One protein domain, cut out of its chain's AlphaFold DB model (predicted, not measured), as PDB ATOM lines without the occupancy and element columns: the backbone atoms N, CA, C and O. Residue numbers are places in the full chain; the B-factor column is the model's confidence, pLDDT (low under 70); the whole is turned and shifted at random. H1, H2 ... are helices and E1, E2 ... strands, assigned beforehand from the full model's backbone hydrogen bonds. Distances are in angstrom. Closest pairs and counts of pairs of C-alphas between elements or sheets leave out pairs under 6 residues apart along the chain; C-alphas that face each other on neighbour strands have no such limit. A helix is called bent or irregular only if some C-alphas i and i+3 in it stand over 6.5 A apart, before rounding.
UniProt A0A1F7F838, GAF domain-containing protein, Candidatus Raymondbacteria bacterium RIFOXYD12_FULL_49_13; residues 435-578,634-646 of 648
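This is residues 435 to 578 and 634 to 646 of the 648 residues of the protein "GAF domain-containing protein" of Candidatus Raymondbacteria bacterium RIFOXYD12_FULL_49_13 (UniProt A0A1F7F838). Look first for a twisted sheet of four strands, E2, E3, E4 and E5, with the long helix H1 and the shorter H3 over one face; H1 runs on well past the sheet, and the chain then turns back into H2, making a long arm whose tip, residues 505 to 510, sticks out. A small second sheet of three short strands, E1, E7 and E6, lies loosely on the side of the large sheet away from these helices. The printed part has 157 residues, with four named helices and seven named strands in the order E1 E2 E3 H1 H2 H3 H4 E4 E5 E6 E7, of the mixed class. The large sheet has the order E2 E3 E4 E5, all antiparallel, and the small one E1 E7 E6, mixed. The whole is only just loose, close to compact, with a radius of gyration of the C-alphas of 18.2 A and spans of 61 by 43 by 28 A.

Begin with E2, residues 443 to 452, 28.8 A long: find C-alpha 443 at (29.005, 42.884, 14.644). Its neighbour E3, residues 457 to 466, is 29.4 A long; E4, residues 544 to 552, is 26.2 A, and E5, residues 557 to 563, is 20.1 A. H1, residues 471 to 504, runs 46.8 A from C-alpha 471 at (32.006, 34.100, 13.242) to C-alpha 504 at (15.103, 11.852, 50.725), with a kink of 26 degrees near residue 493. After it come H2, residues 510 to 519, 14.3 A, H3, residues 526 to 536, 15.2 A, and H4, residues 538 to 542. H4 is irregular, only just: C-alphas 538 and 541 are 6.8 A apart. The small sheet holds E1, residues 435 to 438, E6, residues 571 to 574, and E7, residues 639 to 643, which ends at C-alpha 643, (20.162, 45.825, 22.648).

In the large sheet, E2 and E3 form a hairpin, with N 448 and O 461 2.9 A apart. E3 and E4 are antiparallel, with N 460 and O 549 at 2.8 A. E4 and E5 form another hairpin, with N 550 and O 559 at 2.8 A. H1 and H3 lie on the same face, two layers, helices on one face of a sheet. H1 has a height over the sheet of 6.3 A and lies over E2 and E3; its closest C-alphas to E2 are those of Ala 486 and Leu 450, 6.1 A. H3, at a height over the sheet of 9.4 A, lies over E4, with the C-alphas of Pro 526 and Ile 548 closest at 6.3 A. H4 only grazes the sheet with residues 538 to 542. H1, with residues 496 to 503 alone, only just touches H2, with 3 pairs of C-alphas within 8 A, the closest being Leu 503 and Arg 512 at 6.6 A; they form a helical hairpin, opposite ways at a shallow tilt of 30 degrees. In the small sheet E7 and E6 are antiparallel, with N 640 and O 573 at 3.4 A, while E1 and E7 are parallel, with no backbone N and O within hydrogen-bond range. E5 and E6 are near each other. Every O i to N i+4 pair is within hydrogen-bond range in H1, H2 and H3; in H4 0 of 1 is, beside 1 of 2 O i to N i+3 pairs.

The two C-alphas farthest apart, those of Lys 441 and Pro 507, are 60.8 A apart. Residues 579 to 633 are not printed, and C-alphas 578 and 634 are 11.1 A apart across this cut. Of the links that are printed whole, none is long. Mean pLDDT of the printed part is 70.2; 56 residues are under 70, among them residues 435 to 443, 560 to 578 and 634 to 646.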
ATOM      1  N   TYR A 435      13.418  38.975  17.363       43.06
ATOM      2  CA  TYR A 435      13.870  40.085  16.533       43.06
ATOM      3  C   TYR A 435      14.997  40.799  17.274       43.06
ATOM      4  O   TYR A 435      14.758  41.440  18.297       43.06
ATOM      5  N   ALA A 436      16.221  40.666  16.768       45.47
ATOM      6  CA  ALA A 436      17.368  41.422  17.248       45.47
ATOM      7  C   ALA A 436      17.608  42.611  16.319       45.47
ATOM      8  O   ALA A 436      17.941  42.440  15.145       45.47
ATOM      9  N   MET A 437      17.441  43.822  16.841       43.31
ATOM     10  CA  MET A 437      17.907  45.029  16.164       43.31
ATOM     11  C   MET A 437      19.291  45.365  16.707       43.31
ATOM     12  O   MET A 437      19.410  45.844  17.832       43.31
ATOM     13  N   SER A 438      20.335  45.101  15.918       42.72
ATOM     14  CA  SER A 438      21.662  45.648  16.202       42.72
ATOM     15  C   SER A 438      21.693  47.108  15.756       42.72
ATOM     16  O   SER A 438      21.480  47.407  14.580       42.72
ATOM     17  N   LEU A 439      21.937  48.022  16.695       41.75
ATOM     18  CA  LEU A 439      22.077  49.459  16.426       41.75
ATOM     19  C   LEU A 439      23.524  49.860  16.054       41.75
ATOM     20  O   LEU A 439      23.803  51.046  15.892       41.75
ATOM     21  N   GLY A 440      24.437  48.896  15.866       49.78
ATOM     22  CA  GLY A 440      25.857  49.128  15.577       49.78
ATOM     23  C   GLY A 440      26.310  48.588  14.214       49.78
ATOM     24  O   GLY A 440      25.873  47.538  13.752       49.78
ATOM     25  N   LYS A 441      27.227  49.298  13.543       49.44
ATOM     26  CA  LYS A 441      27.617  49.025  12.145       49.44
ATOM     27  C   LYS A 441      28.414  47.733  11.907       49.44
ATOM     28  O   LYS A 441      28.626  47.406  10.735       49.44
ATOM     29  N   HIS A 442      28.911  47.008  12.915       51.25
ATOM     30  CA  HIS A 442      30.041  46.094  12.685       51.25
ATOM     31  C   HIS A 442      30.068  44.741  13.427       51.25
ATOM     32  O   HIS A 442      31.132  44.136  13.431       51.25
ATOM     33  N   GLU A 443      28.965  44.183  13.931       68.88
ATOM     34  CA  GLU A 443      29.005  42.884  14.644       68.88
ATOM     35  C   GLU A 443      28.001  41.861  14.099       68.88
ATOM     36  O   GLU A 443      26.907  42.211  13.653       68.88
ATOM     37  N   THR A 444      28.382  40.581  14.130       81.62
ATOM     38  CA  THR A 444      27.483  39.451  13.840       81.62
ATOM     39  C   THR A 444      26.915  38.899  15.141       81.62
ATOM     40  O   THR A 444      27.678  38.628  16.068       81.62
ATOM     41  N   VAL A 445      25.597  38.702  15.186       83.12
ATOM     42  CA  VAL A 445      24.872  38.188  16.354       83.12
ATOM     43  C   VAL A 445      24.190  36.870  15.987       83.12
ATOM     44  O   VAL A 445      23.496  36.809  14.973       83.12
ATOM     45  N   GLU A 446      24.361  35.833  16.808       85.94
ATOM     46  CA  GLU A 446      23.627  34.563  16.701       85.94
ATOM     47  C   GLU A 446      23.052  34.178  18.072       85.94
ATOM     48  O   GLU A 446      23.661  34.420  19.117       85.94
ATOM     49  N   PHE A 447      21.855  33.591  18.066       86.44
ATOM     50  CA  PHE A 447      21.176  33.109  19.266       86.44
ATOM     51  C   PHE A 447      21.216  31.591  19.301       86.44
ATOM     52  O   PHE A 447      20.933  30.928  18.305       86.44
ATOM     53  N   PHE A 448      21.489  31.046  20.479       88.00
ATOM     54  CA  PHE A 448      21.455  29.615  20.723       88.00
ATOM     55  C   PHE A 448      20.459  29.315  21.836       88.00
ATOM     56  O   PHE A 448      20.522  29.909  22.913       88.00
ATOM     57  N   GLU A 449      19.539  28.389  21.587       88.50
ATOM     58  CA  GLU A 449      18.562  27.963  22.581       88.50
ATOM     59  C   GLU A 449      19.025  26.686  23.284       88.50
ATOM     60  O   GLU A 449      19.319  25.674  22.649       88.50
ATOM     61  N   LEU A 450      19.052  26.731  24.615       87.94
ATOM     62  CA  LEU A 450      19.203  25.577  25.488       87.94
ATOM     63  C   LEU A 450      17.836  25.263  26.132       87.94
ATOM     64  O   LEU A 450      17.455  25.922  27.114       87.94
ATOM     65  N   PRO A 451      17.075  24.299  25.584       82.00
ATOM     66  CA  PRO A 451      15.730  23.998  26.059       82.00
ATOM     67  C   PRO A 451      15.747  23.209  27.380       82.00
ATOM     68  O   PRO A 451      16.453  22.215  27.533       82.00
ATOM     69  N   ASP A 452      14.908  23.607  28.339       82.12
ATOM     70  CA  ASP A 452      14.593  22.870  29.573       82.12
ATOM     71  C   ASP A 452      13.132  22.397  29.504       82.12
ATOM     72  O   ASP A 452      12.238  22.887  30.208       82.12
ATOM     73  N   ILE A 453      12.895  21.438  28.600       72.62
ATOM     74  CA  ILE A 453      11.562  20.951  28.199       72.62
ATOM     75  C   ILE A 453      10.735  20.535  29.421       72.62
ATOM     76  O   ILE A 453       9.573  20.916  29.561       72.62
ATOM     77  N   LYS A 454      11.346  19.813  30.370       70.25
ATOM     78  CA  LYS A 454      10.656  19.294  31.563       70.25
ATOM     79  C   LYS A 454      10.127  20.397  32.481       70.25
ATOM     80  O   LYS A 454       9.181  20.165  33.232       70.25
ATOM     81  N   ARG A 455      10.745  21.580  32.469       72.69
ATOM     82  CA  ARG A 455      10.361  22.700  33.338       72.69
ATOM     83  C   ARG A 455       9.639  23.820  32.598       72.69
ATOM     84  O   ARG A 455       9.246  24.769  33.271       72.69
ATOM     85  N   GLN A 456       9.427  23.689  31.284       76.69
ATOM     86  CA  GLN A 456       8.918  24.762  30.417       76.69
ATOM     87  C   GLN A 456       9.754  26.042  30.565       76.69
ATOM     88  O   GLN A 456       9.236  27.145  30.743       76.69
ATOM     89  N   ARG A 457      11.079  25.875  30.576       81.56
ATOM     90  CA  ARG A 457      12.038  26.980  30.597       81.56
ATOM     91  C   ARG A 457      12.921  26.880  29.362       81.56
ATOM     92  O   ARG A 457      13.240  25.777  28.937       81.56
ATOM     93  N   SER A 458      13.369  28.015  28.853       81.50
ATOM     94  CA  SER A 458      14.393  28.066  27.808       81.50
ATOM     95  C   SER A 458      15.478  29.030  28.245       81.50
ATOM     96  O   SER A 458      15.194  30.079  28.826       81.50
ATOM     97  N   THR A 459      16.734  28.658  28.023       86.38
ATOM     98  CA  THR A 459      17.858  29.577  28.206       86.38
ATOM     99  C   THR A 459      18.373  29.956  26.830       86.38
ATOM    100  O   THR A 459      18.843  29.097  26.095       86.38
ATOM    101  N   LEU A 460      18.252  31.227  26.474       84.81
ATOM    102  CA  LEU A 460      18.768  31.782  25.233       84.81
ATOM    103  C   LEU A 460      20.136  32.393  25.499       84.81
ATOM    104  O   LEU A 460      20.308  33.186  26.422       84.81
ATOM    105  N   ILE A 461      21.107  32.003  24.691       86.88
ATOM    106  CA  ILE A 461      22.467  32.516  24.731       86.88
ATOM    107  C   ILE A 461      22.639  33.363  23.476       86.88
ATOM    108  O   ILE A 461      22.664  32.833  22.368       86.88
ATOM    109  N   CYS A 462      22.712  34.675  23.652       87.25
ATOM    110  CA  CYS A 462      23.060  35.614  22.596       87.25
ATOM    111  C   CYS A 462      24.581  35.717  22.529       87.25
ATOM    112  O   CYS A 462      25.231  35.930  23.557       87.25
ATOM    113  N   VAL A 463      25.140  35.540  21.337       85.31
ATOM    114  CA  VAL A 463      26.577  35.648  21.094       85.31
ATOM    115  C   VAL A 463      26.809  36.715  20.047       85.31
ATOM    116  O   VAL A 463      26.376  36.581  18.904       85.31
ATOM    117  N   GLN A 464      27.523  37.757  20.450       86.56
ATOM    118  CA  GLN A 464      27.927  38.864  19.602       86.56
ATOM    119  C   GLN A 464      29.429  38.773  19.377       86.56
ATOM    120  O   GLN A 464      30.212  38.659  20.323       86.56
ATOM    121  N   VAL A 465      29.818  38.758  18.107       84.00
ATOM    122  CA  VAL A 465      31.196  38.509  17.682       84.00
ATOM    123  C   VAL A 465      31.685  39.699  16.864       84.00
ATOM    124  O   VAL A 465      31.049  40.076  15.873       84.00
ATOM    125  N   ASP A 466      32.817  40.271  17.275       83.81
ATOM    126  CA  ASP A 466      33.540  41.295  16.522       83.81
ATOM    127  C   ASP A 466      34.051  40.710  15.190       83.81
ATOM    128  O   ASP A 466      34.456  39.549  15.103       83.81
ATOM    129  N   LYS A 467      34.077  41.534  14.140       79.75
ATOM    130  CA  LYS A 467      34.661  41.215  12.826       79.75
ATOM    131  C   LYS A 467      36.113  40.755  12.871       79.75
ATOM    132  O   LYS A 467      36.570  40.153  11.901       79.75
ATOM    133  N   SER A 468      36.853  41.054  13.938       82.06
ATOM    134  CA  SER A 468      38.208  40.531  14.123       82.06
ATOM    135  C   SER A 468      38.254  39.004  14.264       82.06
ATOM    136  O   SER A 468      39.325  38.417  14.118       82.06
ATOM    137  N   PHE A 469      37.121  38.357  14.546       82.38
ATOM    138  CA  PHE A 469      36.994  36.904  14.623       82.38
ATOM    139  C   PHE A 469      36.383  36.318  13.353       82.38
ATOM    140  O   PHE A 469      35.857  37.026  12.503       82.38
ATOM    141  N   ASN A 470      36.441  34.991  13.242       85.50
ATOM    142  CA  ASN A 470      35.749  34.216  12.219       85.50
ATOM    143  C   ASN A 470      34.405  33.715  12.793       85.50
ATOM    144  O   ASN A 470      34.403  32.679  13.472       85.50
ATOM    145  N   PRO A 471      33.268  34.413  12.569       85.44
ATOM    146  CA  PRO A 471      32.006  34.100  13.242       85.44
ATOM    147  C   PRO A 471      31.518  32.661  13.006       85.44
ATOM    148  O   PRO A 471      31.169  32.009  13.988       85.44
ATOM    149  N   PRO A 472      31.590  32.090  11.780       87.31
ATOM    150  CA  PRO A 472      31.251  30.687  11.540       87.31
ATOM    151  C   PRO A 472      31.929  29.697  12.492       87.31
ATOM    152  O   PRO A 472      31.285  28.765  12.965       87.31
ATOM    153  N   GLN A 473      33.212  29.902  12.809       86.62
ATOM    154  CA  GLN A 473      33.951  28.996  13.690       86.62
ATOM    155  C   GLN A 473      33.505  29.126  15.154       86.62
ATOM    156  O   GLN A 473      33.425  28.126  15.868       86.62
ATOM    157  N   VAL A 474      33.208  30.349  15.602       84.81
ATOM    158  CA  VAL A 474      32.680  30.614  16.949       84.81
ATOM    159  C   VAL A 474      31.285  30.006  17.096       84.81
ATOM    160  O   VAL A 474      31.021  29.300  18.069       84.81
ATOM    161  N   PHE A 475      30.418  30.211  16.106       90.00
ATOM    162  CA  PHE A 475      29.042  29.722  16.116       90.00
ATOM    163  C   PHE A 475      28.949  28.193  16.023       90.00
ATOM    164  O   PHE A 475      28.156  27.592  16.743       90.00
ATOM    165  N   GLU A 476      29.813  27.540  15.239       86.94
ATOM    166  CA  GLU A 476      29.954  26.074  15.228       86.94
ATOM    167  C   GLU A 476      30.327  25.519  16.611       86.94
ATOM    168  O   GLU A 476      29.692  24.591  17.117       86.94
ATOM    169  N   ARG A 477      31.317  26.125  17.279       86.50
ATOM    170  CA  ARG A 477      31.710  25.718  18.639       86.50
ATOM    171  C   ARG A 477      30.586  25.947  19.648       86.50
ATOM    172  O   ARG A 477      30.381  25.107  20.523       86.50
ATOM    173  N   MET A 478      29.849  27.052  19.527       88.44
ATOM    174  CA  MET A 478      28.692  27.338  20.377       88.44
ATOM    175  C   MET A 478      27.550  26.344  20.154       88.44
ATOM    176  O   MET A 478      26.990  25.860  21.135       88.44
ATOM    177  N   ARG A 479      27.258  25.953  18.906       89.69
ATOM    178  CA  ARG A 479      26.316  24.863  18.594       89.69
ATOM    179  C   ARG A 479      26.724  23.556  19.265       89.69
ATOM    180  O   ARG A 479      25.905  22.960  19.962       89.69
ATOM    181  N   GLY A 480      27.987  23.151  19.122       86.88
ATOM    182  CA  GLY A 480      28.509  21.943  19.769       86.88
ATOM    183  C   GLY A 480      28.417  22.001  21.298       86.88
ATOM    184  O   GLY A 480      28.024  21.023  21.938       86.88
ATOM    185  N   LEU A 481      28.702  23.164  21.896       86.69
ATOM    186  CA  LEU A 481      28.548  23.382  23.333       86.69
ATOM    187  C   LEU A 481      27.085  23.246  23.761       86.69
ATOM    188  O   LEU A 481      26.792  22.486  24.676       86.69
ATOM    189  N   VAL A 482      26.164  23.938  23.095       86.50
ATOM    190  CA  VAL A 482      24.735  23.943  23.437       86.50
ATOM    191  C   VAL A 482      24.129  22.550  23.295       86.50
ATOM    192  O   VAL A 482      23.426  22.110  24.200       86.50
ATOM    193  N   GLN A 483      24.472  21.807  22.239       85.19
ATOM    194  CA  GLN A 483      24.067  20.406  22.075       85.19
ATOM    195  C   GLN A 483      24.601  19.520  23.209       85.19
ATOM    196  O   GLN A 483      23.849  18.753  23.812       85.19
ATOM    197  N   THR A 484      25.885  19.666  23.552       81.38
ATOM    198  CA  THR A 484      26.501  18.922  24.661       81.38
ATOM    199  C   THR A 484      25.827  19.261  25.990       81.38
ATOM    200  O   THR A 484      25.541  18.368  26.787       81.38
ATOM    201  N   MET A 485      25.525  20.539  26.234       85.00
ATOM    202  CA  MET A 485      24.850  20.990  27.448       85.00
ATOM    203  C   MET A 485      23.399  20.522  27.508       85.00
ATOM    204  O   MET A 485      22.965  20.130  28.586       85.00
ATOM    205  N   ALA A 486      22.676  20.485  26.386       81.19
ATOM    206  CA  ALA A 486      21.319  19.944  26.321       81.19
ATOM    207  C   ALA A 486      21.308  18.456  26.705       81.19
ATOM    208  O   ALA A 486      20.545  18.039  27.578       81.19
ATOM    209  N   HIS A 487      22.232  17.672  26.141       78.06
ATOM    210  CA  HIS A 487      22.380  16.252  26.465       78.06
ATOM    211  C   HIS A 487      22.800  16.021  27.929       78.06
ATOM    212  O   HIS A 487      22.236  15.176  28.637       78.06
ATOM    213  N   LEU A 488      23.759  16.813  28.429       79.81
ATOM    214  CA  LEU A 488      24.178  16.779  29.832       79.81
ATOM    215  C   LEU A 488      23.021  17.158  30.763       79.81
ATOM    216  O   LEU A 488      22.868  16.556  31.823       79.81
ATOM    217  N   GLN A 489      22.200  18.138  30.382       82.19
ATOM    218  CA  GLN A 489      21.052  18.592  31.161       82.19
ATOM    219  C   GLN A 489      19.993  17.510  31.257       82.19
ATOM    220  O   GLN A 489      19.471  17.277  32.348       82.19
ATOM    221  N   GLU A 490      19.713  16.804  30.168       75.62
ATOM    222  CA  GLU A 490      18.797  15.672  30.181       75.62
ATOM    223  C   GLU A 490      19.312  14.551  31.099       75.62
ATOM    224  O   GLU A 490      18.596  14.093  32.000       75.62
ATOM    225  N   THR A 491      20.589  14.189  30.948       75.31
ATOM    226  CA  THR A 491      21.241  13.126  31.727       75.31
ATOM    227  C   THR A 491      21.287  13.471  33.214       75.31
ATOM    228  O   THR A 491      20.861  12.680  34.056       75.31
ATOM    229  N   LEU A 492      21.736  14.683  33.558       76.56
ATOM    230  CA  LEU A 492      21.812  15.161  34.938       76.56
ATOM    231  C   LEU A 492      20.440  15.386  35.552       76.56
ATOM    232  O   LEU A 492      20.284  15.165  36.747       76.56
ATOM    233  N   THR A 493      19.435  15.790  34.777       73.50
ATOM    234  CA  THR A 493      18.072  15.910  35.299       73.50
ATOM    235  C   THR A 493      17.575  14.538  35.742       73.50
ATOM    236  O   THR A 493      17.123  14.401  36.879       73.50
ATOM    237  N   ASN A 494      17.763  13.503  34.920       69.88
ATOM    238  CA  ASN A 494      17.401  12.126  35.266       69.88
ATOM    239  C   ASN A 494      18.185  11.616  36.488       69.88
ATOM    240  O   ASN A 494      17.603  11.050  37.418       69.88
ATOM    241  N   LEU A 495      19.489  11.898  36.540       68.44
ATOM    242  CA  LEU A 495      20.362  11.509  37.648       68.44
ATOM    243  C   LEU A 495      20.013  12.261  38.943       68.44
ATOM    244  O   LEU A 495      19.980  11.662  40.012       68.44
ATOM    245  N   SER A 496      19.654  13.544  38.855       68.88
ATOM    246  CA  SER A 496      19.246  14.369  39.995       68.88
ATOM    247  C   SER A 496      17.929  13.896  40.608       68.88
ATOM    248  O   SER A 496      17.827  13.857  41.830       68.88
ATOM    249  N   PHE A 497      16.951  13.454  39.808       69.50
ATOM    250  CA  PHE A 497      15.718  12.863  40.337       69.50
ATOM    251  C   PHE A 497      16.005  11.574  41.111       69.50
ATOM    252  O   PHE A 497      15.499  11.391  42.222       69.50
ATOM    253  N   PHE A 498      16.879  10.721  40.575       69.69
ATOM    254  CA  PHE A 498      17.327   9.514  41.263       69.69
ATOM    255  C   PHE A 498      18.091   9.838  42.560       69.69
ATOM    256  O   PHE A 498      17.780   9.294  43.622       69.69
ATOM    257  N   SER A 499      19.044  10.772  42.510       74.94
ATOM    258  CA  SER A 499      19.844  11.187  43.668       74.94
ATOM    259  C   SER A 499      19.011  11.886  44.745       74.94
ATOM    260  O   SER A 499      19.213  11.617  45.924       74.94
ATOM    261  N   VAL A 500      18.042  12.729  44.380       71.50
ATOM    262  CA  VAL A 500      17.130  13.384  45.333       71.50
ATOM    263  C   VAL A 500      16.194  12.362  45.982       71.50
ATOM    264  O   VAL A 500      15.992  12.424  47.192       71.50
ATOM    265  N   SER A 501      15.696  11.373  45.229       72.06
ATOM    266  CA  SER A 501      14.910  10.254  45.777       72.06
ATOM    267  C   SER A 501      15.720   9.408  46.772       72.06
ATOM    268  O   SER A 501      15.231   9.064  47.849       72.06
ATOM    269  N   MET A 502      16.995   9.143  46.468       75.00
ATOM    270  CA  MET A 502      17.934   8.489  47.390       75.00
ATOM    271  C   MET A 502      18.212   9.341  48.641       75.00
ATOM    272  O   MET A 502      18.134   8.832  49.758       75.00
ATOM    273  N   LEU A 503      18.492  10.641  48.481       80.50
ATOM    274  CA  LEU A 503      18.777  11.567  49.588       80.50
ATOM    275  C   LEU A 503      17.560  11.804  50.491       80.50
ATOM    276  O   LEU A 503      17.729  12.006  51.692       80.50
ATOM    277  N   ALA A 504      16.339  11.760  49.948       78.38
ATOM    278  CA  ALA A 504      15.103  11.852  50.725       78.38
ATOM    279  C   ALA A 504      14.922  10.659  51.678       78.38
ATOM    280  O   ALA A 504      14.364  10.819  52.760       78.38
ATOM    281  N   LYS A 505      15.450   9.487  51.303       85.12
ATOM    282  CA  LYS A 505      15.436   8.264  52.119       85.12
ATOM    283  C   LYS A 505      16.578   8.199  53.139       85.12
ATOM    284  O   LYS A 505      16.590   7.299  53.975       85.12
ATOM    285  N   MET A 506      17.546   9.121  53.094       86.19
ATOM    286  CA  MET A 506      18.628   9.170  54.079       86.19
ATOM    287  C   MET A 506      18.171   9.860  55.375       86.19
ATOM    288  O   MET A 506      17.554  10.929  55.314       86.19
ATOM    289  N   PRO A 507      18.517   9.324  56.561       87.88
ATOM    290  CA  PRO A 507      18.252  10.005  57.823       87.88
ATOM    291  C   PRO A 507      18.987  11.362  57.893       87.88
ATOM    292  O   PRO A 507      20.022  11.535  57.233       87.88
ATOM    293  N   PRO A 508      18.459  12.341  58.651       92.38
ATOM    294  CA  PRO A 508      19.087  13.653  58.811       92.38
ATOM    295  C   PRO A 508      20.527  13.509  59.323       92.38
ATOM    296  O   PRO A 508      20.768  12.829  60.317       92.38
ATOM    297  N   SER A 509      21.491  14.085  58.604       94.19
ATOM    298  CA  SER A 509      22.918  14.060  58.952       94.19
ATOM    299  C   SER A 509      23.670  15.161  58.203       94.19
ATOM    300  O   SER A 509      23.266  15.536  57.099       94.19
ATOM    301  N   ASP A 510      24.808  15.604  58.736       92.19
ATOM    302  CA  ASP A 510      25.659  16.628  58.105       92.19
ATOM    303  C   ASP A 510      26.115  16.220  56.692       92.19
ATOM    304  O   ASP A 510      26.235  17.048  55.789       92.19
ATOM    305  N   GLN A 511      26.302  14.916  56.453       80.81
ATOM    306  CA  GLN A 511      26.607  14.386  55.121       80.81
ATOM    307  C   GLN A 511      25.439  14.569  54.145       80.81
ATOM    308  O   GLN A 511      25.661  14.953  52.997       80.81
ATOM    309  N   ARG A 512      24.193  14.322  54.581       90.19
ATOM    310  CA  ARG A 512      22.997  14.560  53.756       90.19
ATOM    311  C   ARG A 512      22.885  16.041  53.398       90.19
ATOM    312  O   ARG A 512      22.597  16.352  52.245       90.19
ATOM    313  N   GLU A 513      23.149  16.941  54.342       87.00
ATOM    314  CA  GLU A 513      23.153  18.383  54.070       87.00
ATOM    315  C   GLU A 513      24.264  18.800  53.103       87.00
ATOM    316  O   GLU A 513      24.004  19.565  52.172       87.00
ATOM    317  N   ALA A 514      25.474  18.257  53.253       83.62
ATOM    318  CA  ALA A 514      26.582  18.517  52.338       83.62
ATOM    319  C   ALA A 514      26.259  18.072  50.898       83.62
ATOM    320  O   ALA A 514      26.477  18.837  49.954       83.62
ATOM    321  N   PHE A 515      25.664  16.885  50.723       80.88
ATOM    322  CA  PHE A 515      25.208  16.416  49.413       80.88
ATOM    323  C   PHE A 515      24.065  17.271  48.863       80.88
ATOM    324  O   PHE A 515      24.126  17.692  47.710       80.88
ATOM    325  N   LEU A 516      23.058  17.603  49.675       80.25
ATOM    326  CA  LEU A 516      21.980  18.506  49.258       80.25
ATOM    327  C   LEU A 516      22.525  19.869  48.817       80.25
ATOM    328  O   LEU A 516      22.034  20.435  47.844       80.25
ATOM    329  N   LYS A 517      23.564  20.387  49.479       83.31
ATOM    330  CA  LYS A 517      24.223  21.642  49.101       83.31
ATOM    331  C   LYS A 517      24.952  21.536  47.758       83.31
ATOM    332  O   LYS A 517      24.894  22.484  46.980       83.31
ATOM    333  N   GLN A 518      25.590  20.400  47.459       77.44
ATOM    334  CA  GLN A 518      26.189  20.146  46.141       77.44
ATOM    335  C   GLN A 518      25.129  20.002  45.044       77.44
ATOM    336  O   GLN A 518      25.246  20.661  44.017       77.44
ATOM    337  N   PHE A 519      24.060  19.233  45.271       75.69
ATOM    338  CA  PHE A 519      22.982  19.046  44.288       75.69
ATOM    339  C   PHE A 519      22.105  20.291  44.086       75.69
ATOM    340  O   PHE A 519      21.460  20.430  43.048       75.69
ATOM    341  N   ARG A 520      22.083  21.224  45.048       74.56
ATOM    342  CA  ARG A 520      21.437  22.537  44.885       74.56
ATOM    343  C   ARG A 520      22.177  23.453  43.911       74.56
ATOM    344  O   ARG A 520      21.557  24.385  43.402       74.56
ATOM    345  N   LYS A 521      23.465  23.214  43.635       80.06
ATOM    346  CA  LYS A 521      24.170  23.941  42.576       80.06
ATOM    347  C   LYS A 521      23.697  23.410  41.232       80.06
ATOM    348  O   LYS A 521      24.035  22.299  40.842       80.06
ATOM    349  N   ASN A 522      22.889  24.203  40.538       78.25
ATOM    350  CA  ASN A 522      22.488  23.899  39.176       78.25
ATOM    351  C   ASN A 522      23.641  24.285  38.230       78.25
ATOM    352  O   ASN A 522      23.895  25.481  38.097       78.25
ATOM    353  N   PRO A 523      24.319  23.334  37.561       77.06
ATOM    354  CA  PRO A 523      25.390  23.659  36.614       77.06
ATOM    355  C   PRO A 523      24.874  24.412  35.375       77.06
ATOM    356  O   PRO A 523      25.656  25.020  34.657       77.06
ATOM    357  N   PHE A 524      23.556  24.422  35.157       82.50
ATOM    358  CA  PHE A 524      22.868  25.203  34.123       82.50
ATOM    359  C   PHE A 524      22.289  26.512  34.672       82.50
ATOM    360  O   PHE A 524      21.366  27.094  34.099       82.50
ATOM    361  N   ALA A 525      22.734  26.954  35.850       83.38
ATOM    362  CA  ALA A 525      22.462  28.313  36.288       83.38
ATOM    363  C   ALA A 525      23.226  29.295  35.376       83.38
ATOM    364  O   ALA A 525      24.339  28.965  34.955       83.38
ATOM    365  N   PRO A 526      22.668  30.482  35.065       81.69
ATOM    366  CA  PRO A 526      23.319  31.456  34.186       81.69
ATOM    367  C   PRO A 526      24.766  31.777  34.588       81.69
ATOM    368  O   PRO A 526      25.609  32.003  33.729       81.69
ATOM    369  N   GLU A 527      25.075  31.742  35.887       82.44
ATOM    370  CA  GLU A 527      26.415  32.001  36.423       82.44
ATOM    371  C   GLU A 527      27.431  30.928  36.025       82.44
ATOM    372  O   GLU A 527      28.548  31.239  35.615       82.44
ATOM    373  N   GLU A 528      27.042  29.660  36.139       85.06
ATOM    374  CA  GLU A 528      27.908  28.526  35.809       85.06
ATOM    375  C   GLU A 528      28.019  28.354  34.288       85.06
ATOM    376  O   GLU A 528      29.093  28.023  33.784       85.06
ATOM    377  N   LEU A 529      26.952  28.673  33.544       83.38
ATOM    378  CA  LEU A 529      26.969  28.760  32.081       83.38
ATOM    379  C   LEU A 529      27.957  29.826  31.595       83.38
ATOM    380  O   LEU A 529      28.847  29.511  30.810       83.38
ATOM    381  N   ALA A 530      27.866  31.055  32.112       83.25
ATOM    382  CA  ALA A 530      28.793  32.134  31.764       83.25
ATOM    383  C   ALA A 530      30.248  31.765  32.102       83.25
ATOM    384  O   ALA A 530      31.169  32.008  31.316       83.25
ATOM    385  N   LYS A 531      30.471  31.113  33.248       86.00
ATOM    386  CA  LYS A 531      31.793  30.608  33.646       86.00
ATOM    387  C   LYS A 531      32.312  29.512  32.708       86.00
ATOM    388  O   LYS A 531      33.490  29.498  32.360       86.00
ATOM    389  N   THR A 532      31.446  28.597  32.286       85.38
ATOM    390  CA  THR A 532      31.802  27.511  31.364       85.38
ATOM    391  C   THR A 532      32.156  28.071  29.988       85.38
ATOM    392  O   THR A 532      33.202  27.730  29.444       85.38
ATOM    393  N   ILE A 533      31.343  28.995  29.467       85.06
ATOM    394  CA  ILE A 533      31.583  29.670  28.186       85.06
ATOM    395  C   ILE A 533      32.900  30.455  28.234       85.06
ATOM    396  O   ILE A 533      33.757  30.249  27.384       85.06
ATOM    397  N   SER A 534      33.132  31.270  29.265       83.88
ATOM    398  CA  SER A 534      34.401  32.012  29.403       83.88
ATOM    399  C   SER A 534      35.632  31.105  29.545       83.88
ATOM    400  O   SER A 534      36.717  31.470  29.099       83.88
ATOM    401  N   THR A 535      35.479  29.903  30.111       84.44
ATOM    402  CA  THR A 535      36.568  28.911  30.193       84.44
ATOM    403  C   THR A 535      36.852  28.259  28.837       84.44
ATOM    404  O   THR A 535      38.009  28.028  28.494       84.44
ATOM    405  N   LEU A 536      35.806  27.951  28.065       81.50
ATOM    406  CA  LEU A 536      35.917  27.302  26.752       81.50
ATOM    407  C   LEU A 536      36.350  28.262  25.647       81.50
ATOM    408  O   LEU A 536      36.980  27.852  24.674       81.50
ATOM    409  N   PHE A 537      36.038  29.540  25.819       84.44
ATOM    410  CA  PHE A 537      36.425  30.607  24.921       84.44
ATOM    411  C   PHE A 537      37.274  31.617  25.713       84.44
ATOM    412  O   PHE A 537      36.796  32.681  26.094       84.44
ATOM    413  N   PRO A 538      38.557  31.333  25.992       77.75
ATOM    414  CA  PRO A 538      39.422  32.286  26.694       77.75
ATOM    415  C   PRO A 538      39.646  33.582  25.888       77.75
ATOM    416  O   PRO A 538      39.974  34.624  26.453       77.75
ATOM    417  N   GLU A 539      39.417  33.537  24.570       65.88
ATOM    418  CA  GLU A 539      39.477  34.682  23.649       65.88
ATOM    419  C   GLU A 539      38.341  35.704  23.851       65.88
ATOM    420  O   GLU A 539      38.389  36.805  23.309       65.88
ATOM    421  N   THR A 540      37.343  35.381  24.681       60.41
ATOM    422  CA  THR A 540      36.176  36.241  24.959       60.41
ATOM    423  C   THR A 540      36.529  37.578  25.589       60.41
ATOM    424  O   THR A 540      35.807  38.553  25.410       60.41
ATOM    425  N   ASN A 541      37.701  37.685  26.212       56.75
ATOM    426  CA  ASN A 541      38.201  38.953  26.736       56.75
ATOM    427  C   ASN A 541      38.591  39.978  25.646       56.75
ATOM    428  O   ASN A 541      38.977  41.091  25.998       56.75
ATOM    429  N   ARG A 542      38.541  39.637  24.346       66.75
ATOM    430  CA  ARG A 542      38.980  40.522  23.249       66.75
ATOM    431  C   ARG A 542      38.036  40.556  22.039       66.75
ATOM    432  O   ARG A 542      38.522  40.475  20.921       66.75
ATOM    433  N   GLY A 543      36.725  40.700  22.250       76.06
ATOM    434  CA  GLY A 543      35.764  40.993  21.164       76.06
ATOM    435  C   GLY A 543      34.673  39.940  20.940       76.06
ATOM    436  O   GLY A 543      34.149  39.815  19.837       76.06
ATOM    437  N   MET A 544      34.318  39.175  21.976       79.69
ATOM    438  CA  MET A 544      33.074  38.403  21.995       79.69
ATOM    439  C   MET A 544      32.272  38.764  23.243       79.69
ATOM    440  O   MET A 544      32.812  38.748  24.350       79.69
ATOM    441  N   LEU A 545      30.989  39.060  23.069       81.06
ATOM    442  CA  LEU A 545      30.059  39.367  24.151       81.06
ATOM    443  C   LEU A 545      28.982  38.280  24.224       81.06
ATOM    444  O   LEU A 545      28.437  37.861  23.202       81.06
ATOM    445  N   PHE A 546      28.705  37.807  25.441       81.12
ATOM    446  CA  PHE A 546      27.686  36.791  25.705       81.12
ATOM    447  C   PHE A 546      26.639  37.361  26.641       81.12
ATOM    448  O   PHE A 546      26.954  37.870  27.723       81.12
ATOM    449  N   GLU A 547      25.385  37.197  26.247       81.44
ATOM    450  CA  GLU A 547      24.242  37.499  27.091       81.44
ATOM    451  C   GLU A 547      23.422  36.232  27.270       81.44
ATOM    452  O   GLU A 547      23.082  35.542  26.309       81.44
ATOM    453  N   ILE A 548      23.120  35.910  28.524       84.12
ATOM    454  CA  ILE A 548      22.333  34.729  28.857       84.12
ATOM    455  C   ILE A 548      20.983  35.203  29.370       84.12
ATOM    456  O   ILE A 548      20.878  35.830  30.428       84.12
ATOM    457  N   PHE A 549      19.944  34.865  28.620       81.75
ATOM    458  CA  PHE A 549      18.557  35.140  28.939       81.75
ATOM    459  C   PHE A 549      17.887  33.852  29.381       81.75
ATOM    460  O   PHE A 549      17.896  32.851  28.670       81.75
ATOM    461  N   ARG A 550      17.273  33.860  30.559       82.31
ATOM    462  CA  ARG A 550      16.506  32.721  31.049       82.31
ATOM    463  C   ARG A 550      15.029  33.055  31.065       82.31
ATOM    464  O   ARG A 550      14.603  33.903  31.845       82.31
ATOM    465  N   PHE A 551      14.267  32.313  30.276       78.56
ATOM    466  CA  PHE A 551      12.822  32.418  30.173       78.56
ATOM    467  C   PHE A 551      12.159  31.344  31.030       78.56
ATOM    468  O   PHE A 551      12.492  30.159  30.945       78.56
ATOM    469  N   ASP A 552      11.224  31.766  31.877       74.00
ATOM    470  CA  ASP A 552      10.345  30.876  32.627       74.00
ATOM    471  C   ASP A 552       8.924  31.000  32.078       74.00
ATOM    472  O   ASP A 552       8.192  31.922  32.439       74.00
ATOM    473  N   GLY A 553       8.540  30.061  31.204       68.75
ATOM    474  CA  GLY A 553       7.236  30.072  30.541       68.75
ATOM    475  C   GLY A 553       6.068  29.989  31.524       68.75
ATOM    476  O   GLY A 553       5.005  30.536  31.258       68.75
ATOM    477  N   LYS A 554       6.273  29.398  32.710       66.94
ATOM    478  CA  LYS A 554       5.237  29.316  33.753       66.94
ATOM    479  C   LYS A 554       5.041  30.624  34.503       66.94
ATOM    480  O   LYS A 554       3.945  30.898  34.981       66.94
ATOM    481  N   LYS A 555       6.116  31.393  34.676       68.88
ATOM    482  CA  LYS A 555       6.089  32.659  35.422       68.88
ATOM    483  C   LYS A 555       5.935  33.877  34.525       68.88
ATOM    484  O   LYS A 555       5.796  34.971  35.061       68.88
ATOM    485  N   LEU A 556       5.999  33.685  33.205       64.06
ATOM    486  CA  LEU A 556       6.063  34.764  32.224       64.06
ATOM    487  C   LEU A 556       7.150  35.778  32.611       64.06
ATOM    488  O   LEU A 556       6.920  36.984  32.628       64.06
ATOM    489  N   SER A 557       8.329  35.281  32.997       67.69
ATOM    490  CA  SER A 557       9.445  36.125  33.422       67.69
ATOM    491  C   SER A 557      10.724  35.807  32.656       67.69
ATOM    492  O   SER A 557      11.010  34.653  32.328       67.69
ATOM    493  N   CYS A 558      11.498  36.858  32.384       67.38
ATOM    494  CA  CYS A 558      12.822  36.776  31.784       67.38
ATOM    495  C   CYS A 558      13.848  37.349  32.763       67.38
ATOM    496  O   CYS A 558      13.676  38.456  33.268       67.38
ATOM    497  N   ASN A 559      14.909  36.590  33.031       72.31
ATOM    498  CA  ASN A 559      16.075  37.078  33.760       72.31
ATOM    499  C   ASN A 559      17.257  37.145  32.793       72.31
ATOM    500  O   ASN A 559      17.661  36.111  32.258       72.31
ATOM    501  N   ALA A 560      17.810  38.338  32.589       69.00
ATOM    502  CA  ALA A 560      18.992  38.556  31.762       69.00
ATOM    503  C   ALA A 560      20.241  38.711  32.636       69.00
ATOM    504  O   ALA A 560      20.181  39.309  33.715       69.00
ATOM    505  N   ARG A 561      21.382  38.194  32.173       67.88
ATOM    506  CA  ARG A 561      22.681  38.444  32.805       67.88
ATOM    507  C   ARG A 561      23.773  38.625  31.750       67.88
ATOM    508  O   ARG A 561      23.902  37.807  30.843       67.88
ATOM    509  N   LEU A 562      24.553  39.695  31.915       57.69
ATOM    510  CA  LEU A 562      25.674  40.090  31.059       57.69
ATOM    511  C   LEU A 562      26.998  39.542  31.609       57.69
ATOM    512  O   LEU A 562      27.257  39.647  32.812       57.69
ATOM    513  N   SER A 563      27.852  39.005  30.735       47.88
ATOM    514  CA  SER A 563      29.268  38.764  31.034       47.88
ATOM    515  C   SER A 563      30.138  39.666  30.156       47.88
ATOM    516  O   SER A 563      30.313  39.394  28.973       47.88
ATOM    517  N   GLY A 564      30.648  40.755  30.734       44.50
ATOM    518  CA  GLY A 564      31.422  41.801  30.051       44.50
ATOM    519  C   GLY A 564      31.217  43.158  30.737       44.50
ATOM    520  O   GLY A 564      30.210  43.343  31.408       44.50
ATOM    521  N   LEU A 565      32.197  44.065  30.646       34.34
ATOM    522  CA  LEU A 565      32.281  45.361  31.354       34.34
ATOM    523  C   LEU A 565      30.977  46.203  31.364       34.34
ATOM    524  O   LEU A 565      30.187  46.154  30.431       34.34
ATOM    525  N   ASN A 566      30.828  47.019  32.423       32.44
ATOM    526  CA  ASN A 566      29.686  47.848  32.879       32.44
ATOM    527  C   ASN A 566      29.059  48.875  31.884       32.44
ATOM    528  O   ASN A 566      28.607  49.931  32.324       32.44
ATOM    529  N   LEU A 567      29.022  48.633  30.572       31.64
ATOM    530  CA  LEU A 567      28.703  49.652  29.556       31.64
ATOM    531  C   LEU A 567      27.437  49.396  28.719       31.64
ATOM    532  O   LEU A 567      27.208  50.117  27.757       31.64
ATOM    533  N   PHE A 568      26.567  48.443  29.062       35.06
ATOM    534  CA  PHE A 568      25.326  48.224  28.299       35.06
ATOM    535  C   PHE A 568      24.108  48.057  29.212       35.06
ATOM    536  O   PHE A 568      24.165  47.377  30.237       35.06
ATOM    537  N   ARG A 569      22.994  48.707  28.843       33.09
ATOM    538  CA  ARG A 569      21.695  48.606  29.526       33.09
ATOM    539  C   ARG A 569      20.716  47.952  28.550       33.09
ATOM    540  O   ARG A 569      20.336  48.566  27.560       33.09
ATOM    541  N   VAL A 570      20.337  46.706  28.817       36.75
ATOM    542  CA  VAL A 570      19.372  45.956  27.999       36.75
ATOM    543  C   VAL A 570      17.983  46.089  28.620       36.75
ATOM    544  O   VAL A 570      17.804  45.785  29.801       36.75
ATOM    545  N   SER A 571      17.004  46.517  27.821       36.78
ATOM    546  CA  SER A 571      15.584  46.544  28.188       36.78
ATOM    547  C   SER A 571      14.848  45.503  27.346       36.78
ATOM    548  O   SER A 571      14.773  45.628  26.125       36.78
ATOM    549  N   ALA A 572      14.314  44.461  27.984       37.53
ATOM    550  CA  ALA A 572      13.513  43.438  27.314       37.53
ATOM    551  C   ALA A 572      12.017  43.763  27.459       37.53
ATOM    552  O   ALA A 572      11.546  43.980  28.574       37.53
ATOM    553  N   ALA A 573      11.271  43.761  26.351       36.84
ATOM    554  CA  ALA A 573       9.816  43.911  26.345       36.84
ATOM    555  C   ALA A 573       9.181  42.702  25.641       36.84
ATOM    556  O   ALA A 573       9.558  42.344  24.526       36.84
ATOM    557  N   MET A 574       8.221  42.046  26.295       36.44
ATOM    558  CA  MET A 574       7.441  40.966  25.681       36.44
ATOM    559  C   MET A 574       6.230  41.566  24.965       36.44
ATOM    560  O   MET A 574       5.482  42.333  25.569       36.44
ATOM    561  N   ALA A 575       6.039  41.228  23.689       36.88
ATOM    562  CA  ALA A 575       4.889  41.649  22.892       36.88
ATOM    563  C   ALA A 575       4.081  40.415  22.466       36.88
ATOM    564  O   ALA A 575       4.634  39.331  22.341       36.88
ATOM    565  N   PHE A 576       2.774  40.569  22.245       35.91
ATOM    566  CA  PHE A 576       1.883  39.491  21.803       35.91
ATOM    567  C   PHE A 576       1.273  39.872  20.451       35.91
ATOM    568  O   PHE A 576       0.739  40.974  20.315       35.91
ATOM    569  N   GLU A 577       1.360  38.987  19.456       35.19
ATOM    570  CA  GLU A 577       0.820  39.211  18.108       35.19
ATOM    571  C   GLU A 577      -0.420  38.334  17.861       35.19
ATOM    572  O   GLU A 577      -0.535  37.234  18.402       35.19
ATOM    573  N   ARG A 578      -1.365  38.838  17.056       27.06
ATOM    574  CA  ARG A 578      -2.620  38.167  16.684       27.06
ATOM    575  C   ARG A 578      -2.510  37.702  15.231       27.06
ATOM    576  O   ARG A 578      -2.374  38.539  14.346       27.06
ATOM    577  N   PRO A 634      -5.126  30.908  24.555       31.48
ATOM    578  CA  PRO A 634      -3.748  30.399  24.479       31.48
ATOM    579  C   PRO A 634      -2.907  31.172  23.444       31.48
ATOM    580  O   PRO A 634      -3.362  31.416  22.332       31.48
ATOM    581  N   ALA A 635      -1.683  31.573  23.812       37.34
ATOM    582  CA  ALA A 635      -0.848  32.509  23.050       37.34
ATOM    583  C   ALA A 635       0.475  31.888  22.558       37.34
ATOM    584  O   ALA A 635       1.123  31.141  23.289       37.34
ATOM    585  N   CYS A 636       0.906  32.267  21.348       35.16
ATOM    586  CA  CYS A 636       2.300  32.164  20.894       35.16
ATOM    587  C   CYS A 636       3.076  33.432  21.300       35.16
ATOM    588  O   CYS A 636       2.510  34.526  21.309       35.16
ATOM    589  N   PHE A 637       4.365  33.296  21.632       37.41
ATOM    590  CA  PHE A 637       5.159  34.352  22.280       37.41
ATOM    591  C   PHE A 637       6.270  34.903  21.366       37.41
ATOM    592  O   PHE A 637       7.319  34.267  21.235       37.41
ATOM    593  N   PRO A 638       6.107  36.089  20.761       36.44
ATOM    594  CA  PRO A 638       7.237  36.854  20.249       36.44
ATOM    595  C   PRO A 638       7.953  37.598  21.391       36.44
ATOM    596  O   PRO A 638       7.335  38.264  22.222       36.44
ATOM    597  N   VAL A 639       9.283  37.505  21.444       40.62
ATOM    598  CA  VAL A 639      10.107  38.271  22.395       40.62
ATOM    599  C   VAL A 639      10.903  39.305  21.608       40.62
ATOM    600  O   VAL A 639      11.722  38.948  20.760       40.62
ATOM    601  N   LEU A 640      10.676  40.590  21.895       39.75
ATOM    602  CA  LEU A 640      11.463  41.684  21.335       39.75
ATOM    603  C   LEU A 640      12.601  42.019  22.307       39.75
ATOM    604  O   LEU A 640      12.373  42.503  23.418       39.75
ATOM    605  N   VAL A 641      13.839  41.755  21.891       42.25
ATOM    606  CA  VAL A 641      15.036  42.118  22.661       42.25
ATOM    607  C   VAL A 641      15.687  43.314  21.977       42.25
ATOM    608  O   VAL A 641      16.201  43.195  20.866       42.25
ATOM    609  N   MET A 642      15.650  44.477  22.628       39.78
ATOM    610  CA  MET A 642      16.367  45.663  22.158       39.78
ATOM    611  C   MET A 642      17.702  45.768  22.894       39.78
ATOM    612  O   MET A 642      17.736  45.979  24.107       39.78
ATOM    613  N   VAL A 643      18.798  45.624  22.149       39.28
ATOM    614  CA  VAL A 643      20.162  45.825  22.648       39.28
ATOM    615  C   VAL A 643      20.634  47.182  22.143       39.28
ATOM    616  O   VAL A 643      20.671  47.417  20.935       39.28
ATOM    617  N   GLN A 644      20.940  48.102  23.057       41.88
ATOM    618  CA  GLN A 644      21.366  49.453  22.708       41.88
ATOM    619  C   GLN A 644      22.760  49.749  23.263       41.88
ATOM    620  O   GLN A 644      23.026  49.530  24.446       41.88
ATOM    621  N   ASP A 645      23.624  50.276  22.396       38.47
ATOM    622  CA  ASP A 645      24.937  50.804  22.758       38.47
ATOM    623  C   ASP A 645      24.783  52.084  23.589       38.47
ATOM    624  O   ASP A 645      24.007  52.969  23.229       38.47
ATOM    625  N   THR A 646      25.469  52.173  24.734       36.28
ATOM    626  CA  THR A 646      25.398  53.361  25.606       36.28
ATOM    627  C   THR A 646      26.425  54.432  25.245       36.28
ATOM    628  O   THR A 646      26.414  55.504  25.849       36.28
TER     629      THR A 646